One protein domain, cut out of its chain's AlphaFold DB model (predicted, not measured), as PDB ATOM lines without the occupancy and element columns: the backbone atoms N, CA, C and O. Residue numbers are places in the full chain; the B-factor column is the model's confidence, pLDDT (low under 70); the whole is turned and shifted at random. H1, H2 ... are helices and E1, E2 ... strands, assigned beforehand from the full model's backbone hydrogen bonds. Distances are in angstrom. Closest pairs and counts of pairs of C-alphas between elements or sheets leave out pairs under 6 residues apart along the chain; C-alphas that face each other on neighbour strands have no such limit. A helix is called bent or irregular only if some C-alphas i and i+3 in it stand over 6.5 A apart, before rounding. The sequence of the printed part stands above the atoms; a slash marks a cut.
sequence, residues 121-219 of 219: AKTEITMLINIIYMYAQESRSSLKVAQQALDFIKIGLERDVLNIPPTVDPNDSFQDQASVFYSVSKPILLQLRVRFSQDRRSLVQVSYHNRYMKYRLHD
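What this domain is: This is residues 121 to 219 of the 219 residues of an uncharacterized protein of Lichtheimia ramosa (UniProt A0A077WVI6). Three helices, H1, H2 and H3, form an up-and-down bundle, each running against the one before it, with a small hairpin of strands E1 and E2 near residues 182 to 189 of H3. A free tail, residues 209 to 219, sticks out from this body, which spans 40 by 27 by 17 A without it. The printed part has 99 residues, with three named helices and two named strands that follow along the chain as H1, H2, H3, E1, E2; the sheet, E1 - E2, is antiparallel and the class is mostly helix. The whole is loose, with a radius of gyration of the C-alphas of 16.3 A, and spans 60 by 32 by 21 A.

Where its parts are: E1 is residues 194 to 196, 7.1 A; E2 is residues 203 to 205, 7.0 A, ending at C-alpha 205 (-68.687, 174.454, -11.869). H3 is residues 177 to 191, 22.3 A, and only just irregular: C-alphas 184 and 187 are 6.9 A apart. H2 is residues 143 to 158, 23.0 A. H1 is residues 121 to 139, 26.6 A, beginning at C-alpha 121 (-57.313, 167.994, -38.587).

How they stand to each other: E1 and E2 form an antiparallel hairpin, with N 195 and O 204 within hydrogen-bond range at 2.9 A. The closest C-alphas of H3 and E1, Leu 189 and Arg 195, are 5.8 A apart. H3 touches H2 with residues 185 to 191 alone, closest C-alphas Ile 188 and Ala 146, 5.4 A; this helical hairpin has a shallow tilt of 32 degrees, only just short of steep. H3 touches H1, closest C-alphas Val 184 and Tyr 133, 5.3 A, running the same way. H1 and H2, also a hairpin, touch, closest C-alphas Ser 139 and Ala 146, 4.8 A. O i to N i+4 pairs within range are 14 of 15 in H1, 10 of 12 in H2 and 9 of 11 in H3.

The domain as a whole: The C-alphas of Asn 171 and Asp 219, the two farthest apart, are 59.7 A apart. The printed part has no cut; the link from H2 to H3, 18 residues, is long. Residues 170 to 174 and 208 to 219 have pLDDT under 70.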
ATOM      1  N   ALA A 121     -56.970 167.964 -40.009       93.56
ATOM      2  CA  ALA A 121     -57.313 167.994 -38.587       93.56
ATOM      3  C   ALA A 121     -56.632 169.164 -37.850       93.56
ATOM      4  O   ALA A 121     -57.262 169.851 -37.045       93.56
ATOM      5  N   LYS A 122     -55.361 169.440 -38.180       92.50
ATOM      6  CA  LYS A 122     -54.580 170.539 -37.594       92.50
ATOM      7  C   LYS A 122     -55.263 171.887 -37.809       92.50
ATOM      8  O   LYS A 122     -55.402 172.670 -36.873       92.50
ATOM      9  N   THR A 123     -55.701 172.156 -39.032       94.12
ATOM     10  CA  THR A 123     -56.324 173.433 -39.383       94.12
ATOM     11  C   THR A 123     -57.748 173.551 -38.875       94.12
ATOM     12  O   THR A 123     -58.146 174.645 -38.488       94.12
ATOM     13  N   GLU A 124     -58.499 172.454 -38.771       96.00
ATOM     14  CA  GLU A 124     -59.784 172.467 -38.065       96.00
ATOM     15  C   GLU A 124     -59.628 172.875 -36.590       96.00
ATOM     16  O   GLU A 124     -60.410 173.684 -36.091       96.00
ATOM     17  N   ILE A 125     -58.591 172.382 -35.902       95.81
ATOM     18  CA  ILE A 125     -58.279 172.791 -34.522       95.81
ATOM     19  C   ILE A 125     -57.910 174.277 -34.468       95.81
ATOM     20  O   ILE A 125     -58.405 175.009 -33.611       95.81
ATOM     21  N   THR A 126     -57.084 174.761 -35.400       95.44
ATOM     22  CA  THR A 126     -56.756 176.191 -35.493       95.44
ATOM     23  C   THR A 126     -58.005 177.051 -35.708       95.44
ATOM     24  O   THR A 126     -58.169 178.077 -35.047       95.44
ATOM     25  N   MET A 127     -58.910 176.624 -36.587       96.12
ATOM     26  CA  MET A 127     -60.176 177.305 -36.855       96.12
ATOM     27  C   MET A 127     -61.074 177.329 -35.610       96.12
ATOM     28  O   MET A 127     -61.634 178.376 -35.281       96.12
ATOM     29  N   LEU A 128     -61.126 176.224 -34.857       97.50
ATOM     30  CA  LEU A 128     -61.828 176.142 -33.575       97.50
ATOM     31  C   LEU A 128     -61.256 177.121 -32.533       97.50
ATOM     32  O   LEU A 128     -61.993 177.867 -31.890       97.50
ATOM     33  N   ILE A 129     -59.932 177.172 -32.385       97.12
ATOM     34  CA  ILE A 129     -59.259 178.122 -31.484       97.12
ATOM     35  C   ILE A 129     -59.556 179.571 -31.899       97.12
ATOM     36  O   ILE A 129     -59.798 180.432 -31.047       97.12
ATOM     37  N   ASN A 130     -59.551 179.855 -33.203       96.69
ATOM     38  CA  ASN A 130     -59.814 181.191 -33.727       96.69
ATOM     39  C   ASN A 130     -61.260 181.635 -33.495       96.69
ATOM     40  O   ASN A 130     -61.461 182.777 -33.081       96.69
ATOM     41  N   ILE A 131     -62.252 180.755 -33.675       97.31
ATOM     42  CA  ILE A 131     -63.644 181.117 -33.384       97.31
ATOM     43  C   ILE A 131     -63.869 181.321 -31.878       97.31
ATOM     44  O   ILE A 131     -64.509 182.296 -31.494       97.31
ATOM     45  N   ILE A 132     -63.262 180.504 -31.006       97.50
ATOM     46  CA  ILE A 132     -63.323 180.720 -29.546       97.50
ATOM     47  C   ILE A 132     -62.731 182.083 -29.182       97.50
ATOM     48  O   ILE A 132     -63.318 182.819 -28.390       97.50
ATOM     49  N   TYR A 133     -61.598 182.455 -29.785       95.69
ATOM     50  CA  TYR A 133     -61.002 183.772 -29.579       95.69
ATOM     51  C   TYR A 133     -61.940 184.915 -29.981       95.69
ATOM     52  O   TYR A 133     -62.100 185.856 -29.202       95.69
ATOM     53  N   MET A 134     -62.577 184.825 -31.153       94.75
ATOM     54  CA  MET A 134     -63.552 185.822 -31.613       94.75
ATOM     55  C   MET A 134     -64.709 185.968 -30.623       94.75
ATOM     56  O   MET A 134     -65.072 187.074 -30.225       94.75
ATOM     57  N   TYR A 135     -65.243 184.846 -30.142       95.56
ATOM     58  CA  TYR A 135     -66.284 184.866 -29.123       95.56
ATOM     59  C   TYR A 135     -65.810 185.456 -27.794       95.56
ATOM     60  O   TYR A 135     -66.554 186.212 -27.179       95.56
ATOM     61  N   ALA A 136     -64.585 185.166 -27.357       94.44
ATOM     62  CA  ALA A 136     -64.032 185.695 -26.111       94.44
ATOM     63  C   ALA A 136     -63.844 187.225 -26.127       94.44
ATOM     64  O   ALA A 136     -63.865 187.856 -25.067       94.44
ATOM     65  N   GLN A 137     -63.658 187.834 -27.304       91.50
ATOM     66  CA  GLN A 137     -63.604 189.293 -27.441       91.50
ATOM     67  C   GLN A 137     -64.974 189.934 -27.186       91.50
ATOM     68  O   GLN A 137     -65.059 190.918 -26.450       91.50
ATOM     69  N   GLU A 138     -66.045 189.351 -27.730       87.94
ATOM     70  CA  GLU A 138     -67.415 189.864 -27.589       87.94
ATOM     71  C   GLU A 138     -68.121 189.401 -26.300       87.94
ATOM     72  O   GLU A 138     -69.051 190.059 -25.827       87.94
ATOM     73  N   SER A 139     -67.690 188.287 -25.694       84.25
ATOM     74  CA  SER A 139     -68.388 187.677 -24.552       84.25
ATOM     75  C   SER A 139     -68.472 188.611 -23.350       84.25
ATOM     76  O   SER A 139     -69.466 188.580 -22.627       84.25
ATOM     77  N   ARG A 140     -67.489 189.506 -23.175       84.31
ATOM     78  CA  ARG A 140     -67.453 190.498 -22.086       84.31
ATOM     79  C   ARG A 140     -68.728 191.335 -21.998       84.31
ATOM     80  O   ARG A 140     -69.103 191.742 -20.903       84.31
ATOM     81  N   SER A 141     -69.394 191.544 -23.129       85.06
ATOM     82  CA  SER A 141     -70.600 192.362 -23.233       85.06
ATOM     83  C   SER A 141     -71.895 191.544 -23.168       85.06
ATOM     84  O   SER A 141     -72.972 192.127 -23.075       85.06
ATOM     85  N   SER A 142     -71.840 190.206 -23.234       93.44
ATOM     86  CA  SER A 142     -73.046 189.373 -23.300       93.44
ATOM     87  C   SER A 142     -72.848 187.946 -22.784       93.44
ATOM     88  O   SER A 142     -72.079 187.150 -23.327       93.44
ATOM     89  N   LEU A 143     -73.648 187.576 -21.777       93.88
ATOM     90  CA  LEU A 143     -73.682 186.215 -21.234       93.88
ATOM     91  C   LEU A 143     -74.154 185.186 -22.272       93.88
ATOM     92  O   LEU A 143     -73.647 184.068 -22.308       93.88
ATOM     93  N   LYS A 144     -75.086 185.569 -23.155       95.75
ATOM     94  CA  LYS A 144     -75.574 184.702 -24.240       95.75
ATOM     95  C   LYS A 144     -74.437 184.317 -25.188       95.75
ATOM     96  O   LYS A 144     -74.339 183.164 -25.591       95.75
ATOM     97  N   VAL A 145     -73.556 185.270 -25.499       94.81
ATOM     98  CA  VAL A 145     -72.367 185.035 -26.332       94.81
ATOM     99  C   VAL A 145     -71.397 184.091 -25.631       94.81
ATOM    100  O   VAL A 145     -70.923 183.145 -26.253       94.81
ATOM    101  N   ALA A 146     -71.152 184.290 -24.333       95.62
ATOM    102  CA  ALA A 146     -70.327 183.374 -23.550       95.62
ATOM    103  C   ALA A 146     -70.888 181.941 -23.570       95.62
ATOM    104  O   ALA A 146     -70.136 180.990 -23.769       95.62
ATOM    105  N   GLN A 147     -72.209 181.783 -23.426       95.94
ATOM    106  CA  GLN A 147     -72.863 180.475 -23.437       95.94
ATOM    107  C   GLN A 147     -72.724 179.757 -24.785       95.94
ATOM    108  O   GLN A 147     -72.446 178.565 -24.797       95.94
ATOM    109  N   GLN A 148     -72.855 180.476 -25.902       95.94
ATOM    110  CA  GLN A 148     -72.595 179.921 -27.238       95.94
ATOM    111  C   GLN A 148     -71.123 179.522 -27.407       95.94
ATOM    112  O   GLN A 148     -70.809 178.475 -27.965       95.94
ATOM    113  N   ALA A 149     -70.204 180.340 -26.892       96.81
ATOM    114  CA  ALA A 149     -68.775 180.056 -26.950       96.81
ATOM    115  C   ALA A 149     -68.392 178.783 -26.178       96.81
ATOM    116  O   ALA A 149     -67.442 178.092 -26.546       96.81
ATOM    117  N   LEU A 150     -69.145 178.461 -25.120       97.69
ATOM    118  CA  LEU A 150     -68.958 177.245 -24.336       97.69
ATOM    119  C   LEU A 150     -69.107 175.980 -25.187       97.69
ATOM    120  O   LEU A 150     -68.397 175.008 -24.941       97.69
ATOM    121  N   ASP A 151     -69.992 175.987 -26.182       97.81
ATOM    122  CA  ASP A 151     -70.218 174.819 -27.032       97.81
ATOM    123  C   ASP A 151     -68.997 174.537 -27.920       97.81
ATOM    124  O   ASP A 151     -68.562 173.392 -28.013       97.81
ATOM    125  N   PHE A 152     -68.326 175.573 -28.439       98.00
ATOM    126  CA  PHE A 152     -67.038 175.407 -29.126       98.00
ATOM    127  C   PHE A 152     -65.934 174.881 -28.197       98.00
ATOM    128  O   PHE A 152     -65.123 174.051 -28.606       98.00
ATOM    129  N   ILE A 153     -65.906 175.314 -26.932       98.25
ATOM    130  CA  ILE A 153     -64.943 174.787 -25.952       98.25
ATOM    131  C   ILE A 153     -65.202 173.297 -25.692       98.25
ATOM    132  O   ILE A 153     -64.254 172.519 -25.641       98.25
ATOM    133  N   LYS A 154     -66.467 172.879 -25.564       98.25
ATOM    134  CA  LYS A 154     -66.821 171.460 -25.401       98.25
ATOM    135  C   LYS A 154     -66.394 170.628 -26.608       98.25
ATOM    136  O   LYS A 154     -65.758 169.604 -26.407       98.25
ATOM    137  N   ILE A 155     -66.622 171.116 -27.831       97.62
ATOM    138  CA  ILE A 155     -66.121 170.466 -29.055       97.62
ATOM    139  C   ILE A 155     -64.594 170.297 -28.993       97.62
ATOM    140  O   ILE A 155     -64.061 169.258 -29.374       97.62
ATOM    141  N   GLY A 156     -63.866 171.295 -28.482       97.44
ATOM    142  CA  GLY A 156     -62.414 171.195 -28.304       97.44
ATOM    143  C   GLY A 156     -61.992 170.133 -27.286       97.44
ATOM    144  O   GLY A 156     -60.984 169.462 -27.490       97.44
ATOM    145  N   LEU A 157     -62.771 169.944 -26.220       97.50
ATOM    146  CA  LEU A 157     -62.550 168.869 -25.250       97.50
ATOM    147  C   LEU A 157     -62.857 167.489 -25.841       97.50
ATOM    148  O   LEU A 157     -62.075 166.566 -25.649       97.50
ATOM    149  N   GLU A 158     -63.947 167.358 -26.599       97.00
ATOM    150  CA  GLU A 158     -64.310 166.122 -27.308       97.00
ATOM    151  C   GLU A 158     -63.243 165.710 -28.331       97.00
ATOM    152  O   GLU A 158     -62.992 164.524 -28.530       97.00
ATOM    153  N   ARG A 159     -62.576 166.693 -28.945       95.62
ATOM    154  CA  ARG A 159     -61.444 166.501 -29.866       95.62
ATOM    155  C   ARG A 159     -60.087 166.364 -29.168       95.62
ATOM    156  O   ARG A 159     -59.062 166.362 -29.844       95.62
ATOM    157  N   ASP A 160     -60.070 166.289 -27.840       95.75
ATOM    158  CA  ASP A 160     -58.874 166.117 -27.011       95.75
ATOM    159  C   ASP A 160     -57.786 167.195 -27.215       95.75
ATOM    160  O   ASP A 160     -56.595 166.954 -27.024       95.75
ATOM    161  N   VAL A 161     -58.184 168.427 -27.573       95.69
ATOM    162  CA  VAL A 161     -57.252 169.513 -27.952       95.69
ATOM    163  C   VAL A 161     -56.233 169.833 -26.851       95.69
ATOM    164  O   VAL A 161     -55.096 170.192 -27.142       95.69
ATOM    165  N   LEU A 162     -56.612 169.685 -25.577       94.69
ATOM    166  CA  LEU A 162     -55.736 169.964 -24.431       94.69
ATOM    167  C   LEU A 162     -54.634 168.919 -24.200       94.69
ATOM    168  O   LEU A 162     -53.742 169.182 -23.392       94.69
ATOM    169  N   ASN A 163     -54.696 167.774 -24.884       93.25
ATOM    170  CA  ASN A 163     -53.716 166.691 -24.790       93.25
ATOM    171  C   ASN A 163     -52.898 166.517 -26.083       93.25
ATOM    172  O   ASN A 163     -52.062 165.617 -26.166       93.25
ATOM    173  N   ILE A 164     -53.089 167.397 -27.072       91.00
ATOM    174  CA  ILE A 164     -52.267 167.425 -28.283       91.00
ATOM    175  C   ILE A 164     -50.845 167.864 -27.906       91.00
ATOM    176  O   ILE A 164     -50.683 168.927 -27.295       91.00
ATOM    177  N   PRO A 165     -49.807 167.082 -28.254       88.62
ATOM    178  CA  PRO A 165     -48.434 167.458 -27.962       88.62
ATOM    179  C   PRO A 165     -48.026 168.700 -28.774       88.62
ATOM    180  O   PRO A 165     -48.466 168.855 -29.918       88.62
ATOM    181  N   PRO A 166     -47.157 169.565 -28.224       88.19
ATOM    182  CA  PRO A 166     -46.589 170.675 -28.971       88.19
ATOM    183  C   PRO A 166     -45.903 170.209 -30.255       88.19
ATOM    184  O   PRO A 166     -45.277 169.147 -30.303       88.19
ATOM    185  N   THR A 167     -46.003 171.027 -31.296       85.06
ATOM    186  CA  THR A 167     -45.325 170.783 -32.566       85.06
ATOM    187  C   THR A 167     -43.880 171.273 -32.459       85.06
ATOM    188  O   THR A 167     -43.595 172.305 -31.851       85.06
ATOM    189  N   VAL A 168     -42.949 170.503 -33.025       78.62
ATOM    190  CA  VAL A 168     -41.508 170.827 -33.019       78.62
ATOM    191  C   VAL A 168     -41.135 171.732 -34.204       78.62
ATOM    192  O   VAL A 168     -39.998 172.182 -34.301       78.62
ATOM    193  N   ASP A 169     -42.072 172.014 -35.112       76.69
ATOM    194  CA  ASP A 169     -41.803 172.849 -36.280       76.69
ATOM    195  C   ASP A 169     -41.673 174.326 -35.858       76.69
ATOM    196  O   ASP A 169     -42.664 174.944 -35.450       76.69
ATOM    197  N   PRO A 170     -40.472 174.928 -35.965       67.25
ATOM    198  CA  PRO A 170     -40.262 176.312 -35.564       67.25
ATOM    199  C   PRO A 170     -41.063 177.303 -36.418       67.25
ATOM    200  O   PRO A 170     -41.287 178.428 -35.976       67.25
ATOM    201  N   ASN A 171     -41.511 176.899 -37.612       65.94
ATOM    202  CA  ASN A 171     -42.297 177.740 -38.512       65.94
ATOM    203  C   ASN A 171     -43.805 177.661 -38.240       65.94
ATOM    204  O   ASN A 171     -44.582 178.397 -38.857       65.94
ATOM    205  N   ASP A 172     -44.239 176.795 -37.323       69.25
ATOM    206  CA  ASP A 172     -45.644 176.681 -36.976       69.25
ATOM    207  C   ASP A 172     -46.101 177.884 -36.147       69.25
ATOM    208  O   ASP A 172     -45.547 178.213 -35.098       69.25
ATOM    209  N   SER A 173     -47.170 178.537 -36.599       60.50
ATOM    210  CA  SER A 173     -47.742 179.702 -35.915       60.50
ATOM    211  C   SER A 173     -48.365 179.336 -34.559       60.50
ATOM    212  O   SER A 173     -48.592 180.220 -33.732       60.50
ATOM    213  N   PHE A 174     -48.639 178.045 -34.331       68.88
ATOM    214  CA  PHE A 174     -49.190 177.509 -33.088       68.88
ATOM    215  C   PHE A 174     -48.379 176.308 -32.585       68.88
ATOM    216  O   PHE A 174     -48.890 175.192 -32.541       68.88
ATOM    217  N   GLN A 175     -47.134 176.548 -32.160       77.38
ATOM    218  CA  GLN A 175     -46.269 175.511 -31.572       77.38
ATOM    219  C   GLN A 175     -46.940 174.754 -30.410       77.38
ATOM    220  O   GLN A 175     -46.716 173.563 -30.249       77.38
ATOM    221  N   ASP A 176     -47.812 175.409 -29.635       89.69
ATOM    222  CA  ASP A 176     -48.564 174.789 -28.536       89.69
ATOM    223  C   ASP A 176     -50.066 175.111 -28.638       89.69
ATOM    224  O   ASP A 176     -50.586 176.051 -28.026       89.69
ATOM    225  N   GLN A 177     -50.779 174.329 -29.457       91.75
ATOM    226  CA  GLN A 177     -52.226 174.470 -29.648       91.75
ATOM    227  C   GLN A 177     -53.006 174.303 -28.336       91.75
ATOM    228  O   GLN A 177     -53.978 175.030 -28.117       91.75
ATOM    229  N   ALA A 178     -52.568 173.408 -27.445       94.19
ATOM    230  CA  ALA A 178     -53.220 173.148 -26.164       94.19
ATOM    231  C   ALA A 178     -53.169 174.378 -25.244       94.19
ATOM    232  O   ALA A 178     -54.194 174.800 -24.697       94.19
ATOM    233  N   SER A 179     -51.999 175.008 -25.113       94.44
ATOM    234  CA  SER A 179     -51.837 176.238 -24.328       94.44
ATOM    235  C   SER A 179     -52.643 177.398 -24.906       94.44
ATOM    236  O   SER A 179     -53.320 178.122 -24.165       94.44
ATOM    237  N   VAL A 180     -52.654 177.553 -26.233       94.69
ATOM    238  CA  VAL A 180     -53.450 178.606 -26.874       94.69
ATOM    239  C   VAL A 180     -54.943 178.358 -26.678       94.69
ATOM    240  O   VAL A 180     -55.640 179.288 -26.273       94.69
ATOM    241  N   PHE A 181     -55.427 177.129 -26.877       97.25
ATOM    242  CA  PHE A 181     -56.816 176.744 -26.612       97.25
ATOM    243  C   PHE A 181     -57.221 177.049 -25.165       97.25
ATOM    244  O   PHE A 181     -58.247 177.695 -24.925       97.25
ATOM    245  N   TYR A 182     -56.388 176.666 -24.193       96.62
ATOM    246  CA  TYR A 182     -56.604 176.973 -22.780       96.62
ATOM    247  C   TYR A 182     -56.704 178.488 -22.534       96.62
ATOM    248  O   TYR A 182     -57.622 178.965 -21.859       96.62
ATOM    249  N   SER A 183     -55.777 179.254 -23.113       96.31
ATOM    250  CA  SER A 183     -55.692 180.706 -22.963       96.31
ATOM    251  C   SER A 183     -56.918 181.424 -23.529       96.31
ATOM    252  O   SER A 183     -57.526 182.239 -22.829       96.31
ATOM    253  N   VAL A 184     -57.337 181.089 -24.757       96.56
ATOM    254  CA  VAL A 184     -58.500 181.731 -25.399       96.56
ATOM    255  C   VAL A 184     -59.825 181.328 -24.752       96.56
ATOM    256  O   VAL A 184     -60.767 182.114 -24.767       96.56
ATOM    257  N   SER A 185     -59.891 180.149 -24.127       97.94
ATOM    258  CA  SER A 185     -61.085 179.672 -23.420       97.94
ATOM    259  C   SER A 185     -61.292 180.369 -22.071       97.94
ATOM    260  O   SER A 185     -62.425 180.569 -21.630       97.94
ATOM    261  N   LYS A 186     -60.207 180.767 -21.393       96.25
ATOM    262  CA  LYS A 186     -60.244 181.272 -20.011       96.25
ATOM    263  C   LYS A 186     -61.227 182.436 -19.779       96.25
ATOM    264  O   LYS A 186     -61.962 182.354 -18.796       96.25
ATOM    265  N   PRO A 187     -61.298 183.494 -20.614       96.25
ATOM    266  CA  PRO A 187     -62.229 184.602 -20.382       96.25
ATOM    267  C   PRO A 187     -63.698 184.159 -20.355       96.25
ATOM    268  O   PRO A 187     -64.447 184.583 -19.477       96.25
ATOM    269  N   ILE A 188     -64.081 183.256 -21.263       97.38
ATOM    270  CA  ILE A 188     -65.435 182.693 -21.353       97.38
ATOM    271  C   ILE A 188     -65.740 181.862 -20.104       97.38
ATOM    272  O   ILE A 188     -66.772 182.047 -19.461       97.38
ATOM    273  N   LEU A 189     -64.818 180.972 -19.729       97.12
ATOM    274  CA  LEU A 189     -65.003 180.081 -18.586       97.12
ATOM    275  C   LEU A 189     -65.134 180.859 -17.268       97.12
ATOM    276  O   LEU A 189     -66.021 180.567 -16.467       97.12
ATOM    277  N   LEU A 190     -64.311 181.896 -17.075       94.69
ATOM    278  CA  LEU A 190     -64.396 182.777 -15.907       94.69
ATOM    279  C   LEU A 190     -65.752 183.482 -15.822       94.69
ATOM    280  O   LEU A 190     -66.349 183.528 -14.745       94.69
ATOM    281  N   GLN A 191     -66.248 184.001 -16.945       94.62
ATOM    282  CA  GLN A 191     -67.544 184.674 -17.008       94.62
ATOM    283  C   GLN A 191     -68.701 183.733 -16.649       94.62
ATOM    284  O   GLN A 191     -69.621 184.128 -15.935       94.62
ATOM    285  N   LEU A 192     -68.625 182.477 -17.093       96.19
ATOM    286  CA  LEU A 192     -69.618 181.436 -16.821       96.19
ATOM    287  C   LEU A 192     -69.395 180.691 -15.494       96.19
ATOM    288  O   LEU A 192     -70.145 179.767 -15.184       96.19
ATOM    289  N   ARG A 193     -68.379 181.075 -14.709       95.56
ATOM    290  CA  ARG A 193     -67.997 180.429 -13.437       95.56
ATOM    291  C   ARG A 193     -67.744 178.924 -13.569       95.56
ATOM    292  O   ARG A 193     -67.980 178.155 -12.639       95.56
ATOM    293  N   VAL A 194     -67.200 178.515 -14.705       96.88
ATOM    294  CA  VAL A 194     -66.733 177.151 -14.955       96.88
ATOM    295  C   VAL A 194     -65.215 177.137 -15.081       96.88
ATOM    296  O   VAL A 194     -64.564 178.164 -15.273       96.88
ATOM    297  N   ARG A 195     -64.620 175.959 -14.951       96.88
ATOM    298  CA  ARG A 195     -63.193 175.733 -15.194       96.88
ATOM    299  C   ARG A 195     -62.984 174.355 -15.796       96.88
ATOM    300  O   ARG A 195     -63.842 173.488 -15.653       96.88
ATOM    301  N   PHE A 196     -61.826 174.140 -16.401       97.31
ATOM    302  CA  PHE A 196     -61.398 172.792 -16.752       97.31
ATOM    303  C   PHE A 196     -61.242 171.932 -15.488       97.31
ATOM    304  O   PHE A 196     -60.804 172.417 -14.433       97.31
ATOM    305  N   SER A 197     -61.620 170.662 -15.594       96.25
ATOM    306  CA  SER A 197     -61.299 169.629 -14.612       96.25
ATOM    307  C   SER A 197     -59.782 169.449 -14.483       96.25
ATOM    308  O   SER A 197     -59.002 169.924 -15.311       96.25
ATOM    309  N   GLN A 198     -59.341 168.775 -13.420       93.06
ATOM    310  CA  GLN A 198     -57.912 168.563 -13.169       93.06
ATOM    311  C   GLN A 198     -57.237 167.740 -14.277       93.06
ATOM    312  O   GLN A 198     -56.104 168.033 -14.644       93.06
ATOM    313  N   ASP A 199     -57.955 166.767 -14.839       93.50
ATOM    314  CA  ASP A 199     -57.528 165.944 -15.976       93.50
ATOM    315  C   ASP A 199     -57.735 166.622 -17.341       93.50
ATOM    316  O   ASP A 199     -57.418 166.032 -18.368       93.50
ATOM    317  N   ARG A 200     -58.268 167.855 -17.365       93.19
ATOM    318  CA  ARG A 200     -58.530 168.652 -18.573       93.19
ATOM    319  C   ARG A 200     -59.487 168.011 -19.588       93.19
ATOM    320  O   ARG A 200     -59.518 168.450 -20.731       93.19
ATOM    321  N   ARG A 201     -60.293 167.024 -19.184       93.88
ATOM    322  CA  ARG A 201     -61.243 166.323 -20.074       93.88
ATOM    323  C   ARG A 201     -62.682 166.815 -19.976       93.88
ATOM    324  O   ARG A 201     -63.505 166.484 -20.820       93.88
ATOM    325  N   SER A 202     -63.010 167.594 -18.951       96.25
ATOM    326  CA  SER A 202     -64.367 168.089 -18.731       96.25
ATOM    327  C   SER A 202     -64.376 169.506 -18.160       96.25
ATOM    328  O   SER A 202     -63.337 170.087 -17.828       96.25
ATOM    329  N   LEU A 203     -65.572 170.085 -18.065       97.19
ATOM    330  CA  LEU A 203     -65.809 171.374 -17.424       97.19
ATOM    331  C   LEU A 203     -66.542 171.159 -16.104       97.19
ATOM    332  O   LEU A 203     -67.522 170.421 -16.042       97.19
ATOM    333  N   VAL A 204     -66.092 171.840 -15.054       96.62
ATOM    334  CA  VAL A 204     -66.685 171.771 -13.714       96.62
ATOM    335  C   VAL A 204     -67.099 173.158 -13.235       96.62
ATOM    336  O   VAL A 204     -66.418 174.154 -13.501       96.62
ATOM    337  N   GLN A 205     -68.213 173.225 -12.506       94.56
ATOM    338  CA  GLN A 205     -68.687 174.454 -11.869       94.56
ATOM    339  C   GLN A 205     -67.753 174.874 -10.728       94.56
ATOM    340  O   GLN A 205     -67.305 174.053  -9.919       94.56
ATOM    341  N   VAL A 206     -67.456 176.169 -10.639       89.94
ATOM    342  CA  VAL A 206     -66.652 176.725  -9.549       89.94
ATOM    343  C   VAL A 206     -67.546 176.909  -8.322       89.94
ATOM    344  O   VAL A 206     -68.290 177.879  -8.206       89.94
ATOM    345  N   SER A 207     -67.467 175.967  -7.381       82.38
ATOM    346  CA  SER A 207     -68.145 176.080  -6.085       82.38
ATOM    347  C   SER A 207     -67.374 177.031  -5.163       82.38
ATOM    348  O   SER A 207     -66.232 176.758  -4.800       82.38
ATOM    349  N   TYR A 208     -67.989 178.138  -4.739       66.69
ATOM    350  CA  TYR A 208     -67.369 179.122  -3.829       66.69
ATOM    351  C   TYR A 208     -67.357 178.696  -2.347       66.69
ATOM    352  O   TYR A 208     -67.002 179.489  -1.477       66.69
ATOM    353  N   HIS A 209     -67.715 177.450  -2.039       56.62
ATOM    354  CA  HIS A 209     -68.092 177.019  -0.690       56.62
ATOM    355  C   HIS A 209     -66.952 176.936   0.350       56.62
ATOM    356  O   HIS A 209     -67.190 176.463   1.450       56.62
ATOM    357  N   ASN A 210     -65.726 177.395   0.058       47.03
ATOM    358  CA  ASN A 210     -64.576 177.158   0.944       47.03
ATOM    359  C   ASN A 210     -63.589 178.323   1.145       47.03
ATOM    360  O   ASN A 210     -62.465 178.100   1.586       47.03
ATOM    361  N   ARG A 211     -63.972 179.580   0.873       48.44
ATOM    362  CA  ARG A 211     -63.118 180.733   1.254       48.44
ATOM    363  C   ARG A 211     -63.380 181.296   2.656       48.44
ATOM    364  O   ARG A 211     -62.534 182.025   3.154       48.44
ATOM    365  N   TYR A 212     -64.477 180.916   3.314       51.38
ATOM    366  CA  TYR A 212     -64.842 181.447   4.640       51.38
ATOM    367  C   TYR A 212     -64.527 180.522   5.829       51.38
ATOM    368  O   TYR A 212     -64.615 180.967   6.968       51.38
ATOM    369  N   MET A 213     -64.100 179.274   5.607       49.91
ATOM    370  CA  MET A 213     -63.774 178.342   6.704       49.91
ATOM    371  C   MET A 213     -62.317 178.428   7.192       49.91
ATOM    372  O   MET A 213     -61.991 177.856   8.225       49.91
ATOM    373  N   LYS A 214     -61.431 179.172   6.509       48.19
ATOM    374  CA  LYS A 214     -60.012 179.287   6.911       48.19
ATOM    375  C   LYS A 214     -59.719 180.409   7.925       48.19
ATOM    376  O   LYS A 214     -58.573 180.562   8.323       48.19
ATOM    377  N   TYR A 215     -60.737 181.163   8.353       51.25
ATOM    378  CA  TYR A 215     -60.603 182.263   9.323       51.25
ATOM    379  C   TYR A 215     -61.412 182.063  10.618       51.25
ATOM    380  O   TYR A 215     -61.521 182.997  11.397       51.25
ATOM    381  N   ARG A 216     -61.987 180.877  10.868       48.19
ATOM    382  CA  ARG A 216     -62.771 180.595  12.094       48.19
ATOM    383  C   ARG A 216     -62.175 179.517  13.007       48.19
ATOM    384  O   ARG A 216     -62.881 178.981  13.846       48.19
ATOM    385  N   LEU A 217     -60.899 179.171  12.838       50.78
ATOM    386  CA  LEU A 217     -60.219 178.163  13.672       50.78
ATOM    387  C   LEU A 217     -59.052 178.743  14.489       50.78
ATOM    388  O   LEU A 217     -58.159 178.002  14.885       50.78
ATOM    389  N   HIS A 218     -59.053 180.056  14.733       49.31
ATOM    390  CA  HIS A 218     -58.047 180.722  15.567       49.31
ATOM    391  C   HIS A 218     -58.627 181.621  16.670       49.31
ATOM    392  O   HIS A 218     -57.869 182.404  17.231       49.31
ATOM    393  N   ASP A 219     -59.906 181.452  17.016       44.69
ATOM    394  CA  ASP A 219     -60.482 182.025  18.241       44.69
ATOM    395  C   ASP A 219     -60.818 180.907  19.235       44.69
ATOM    396  O   ASP A 219     -61.453 179.913  18.799       44.69
TER     397      ASP A 219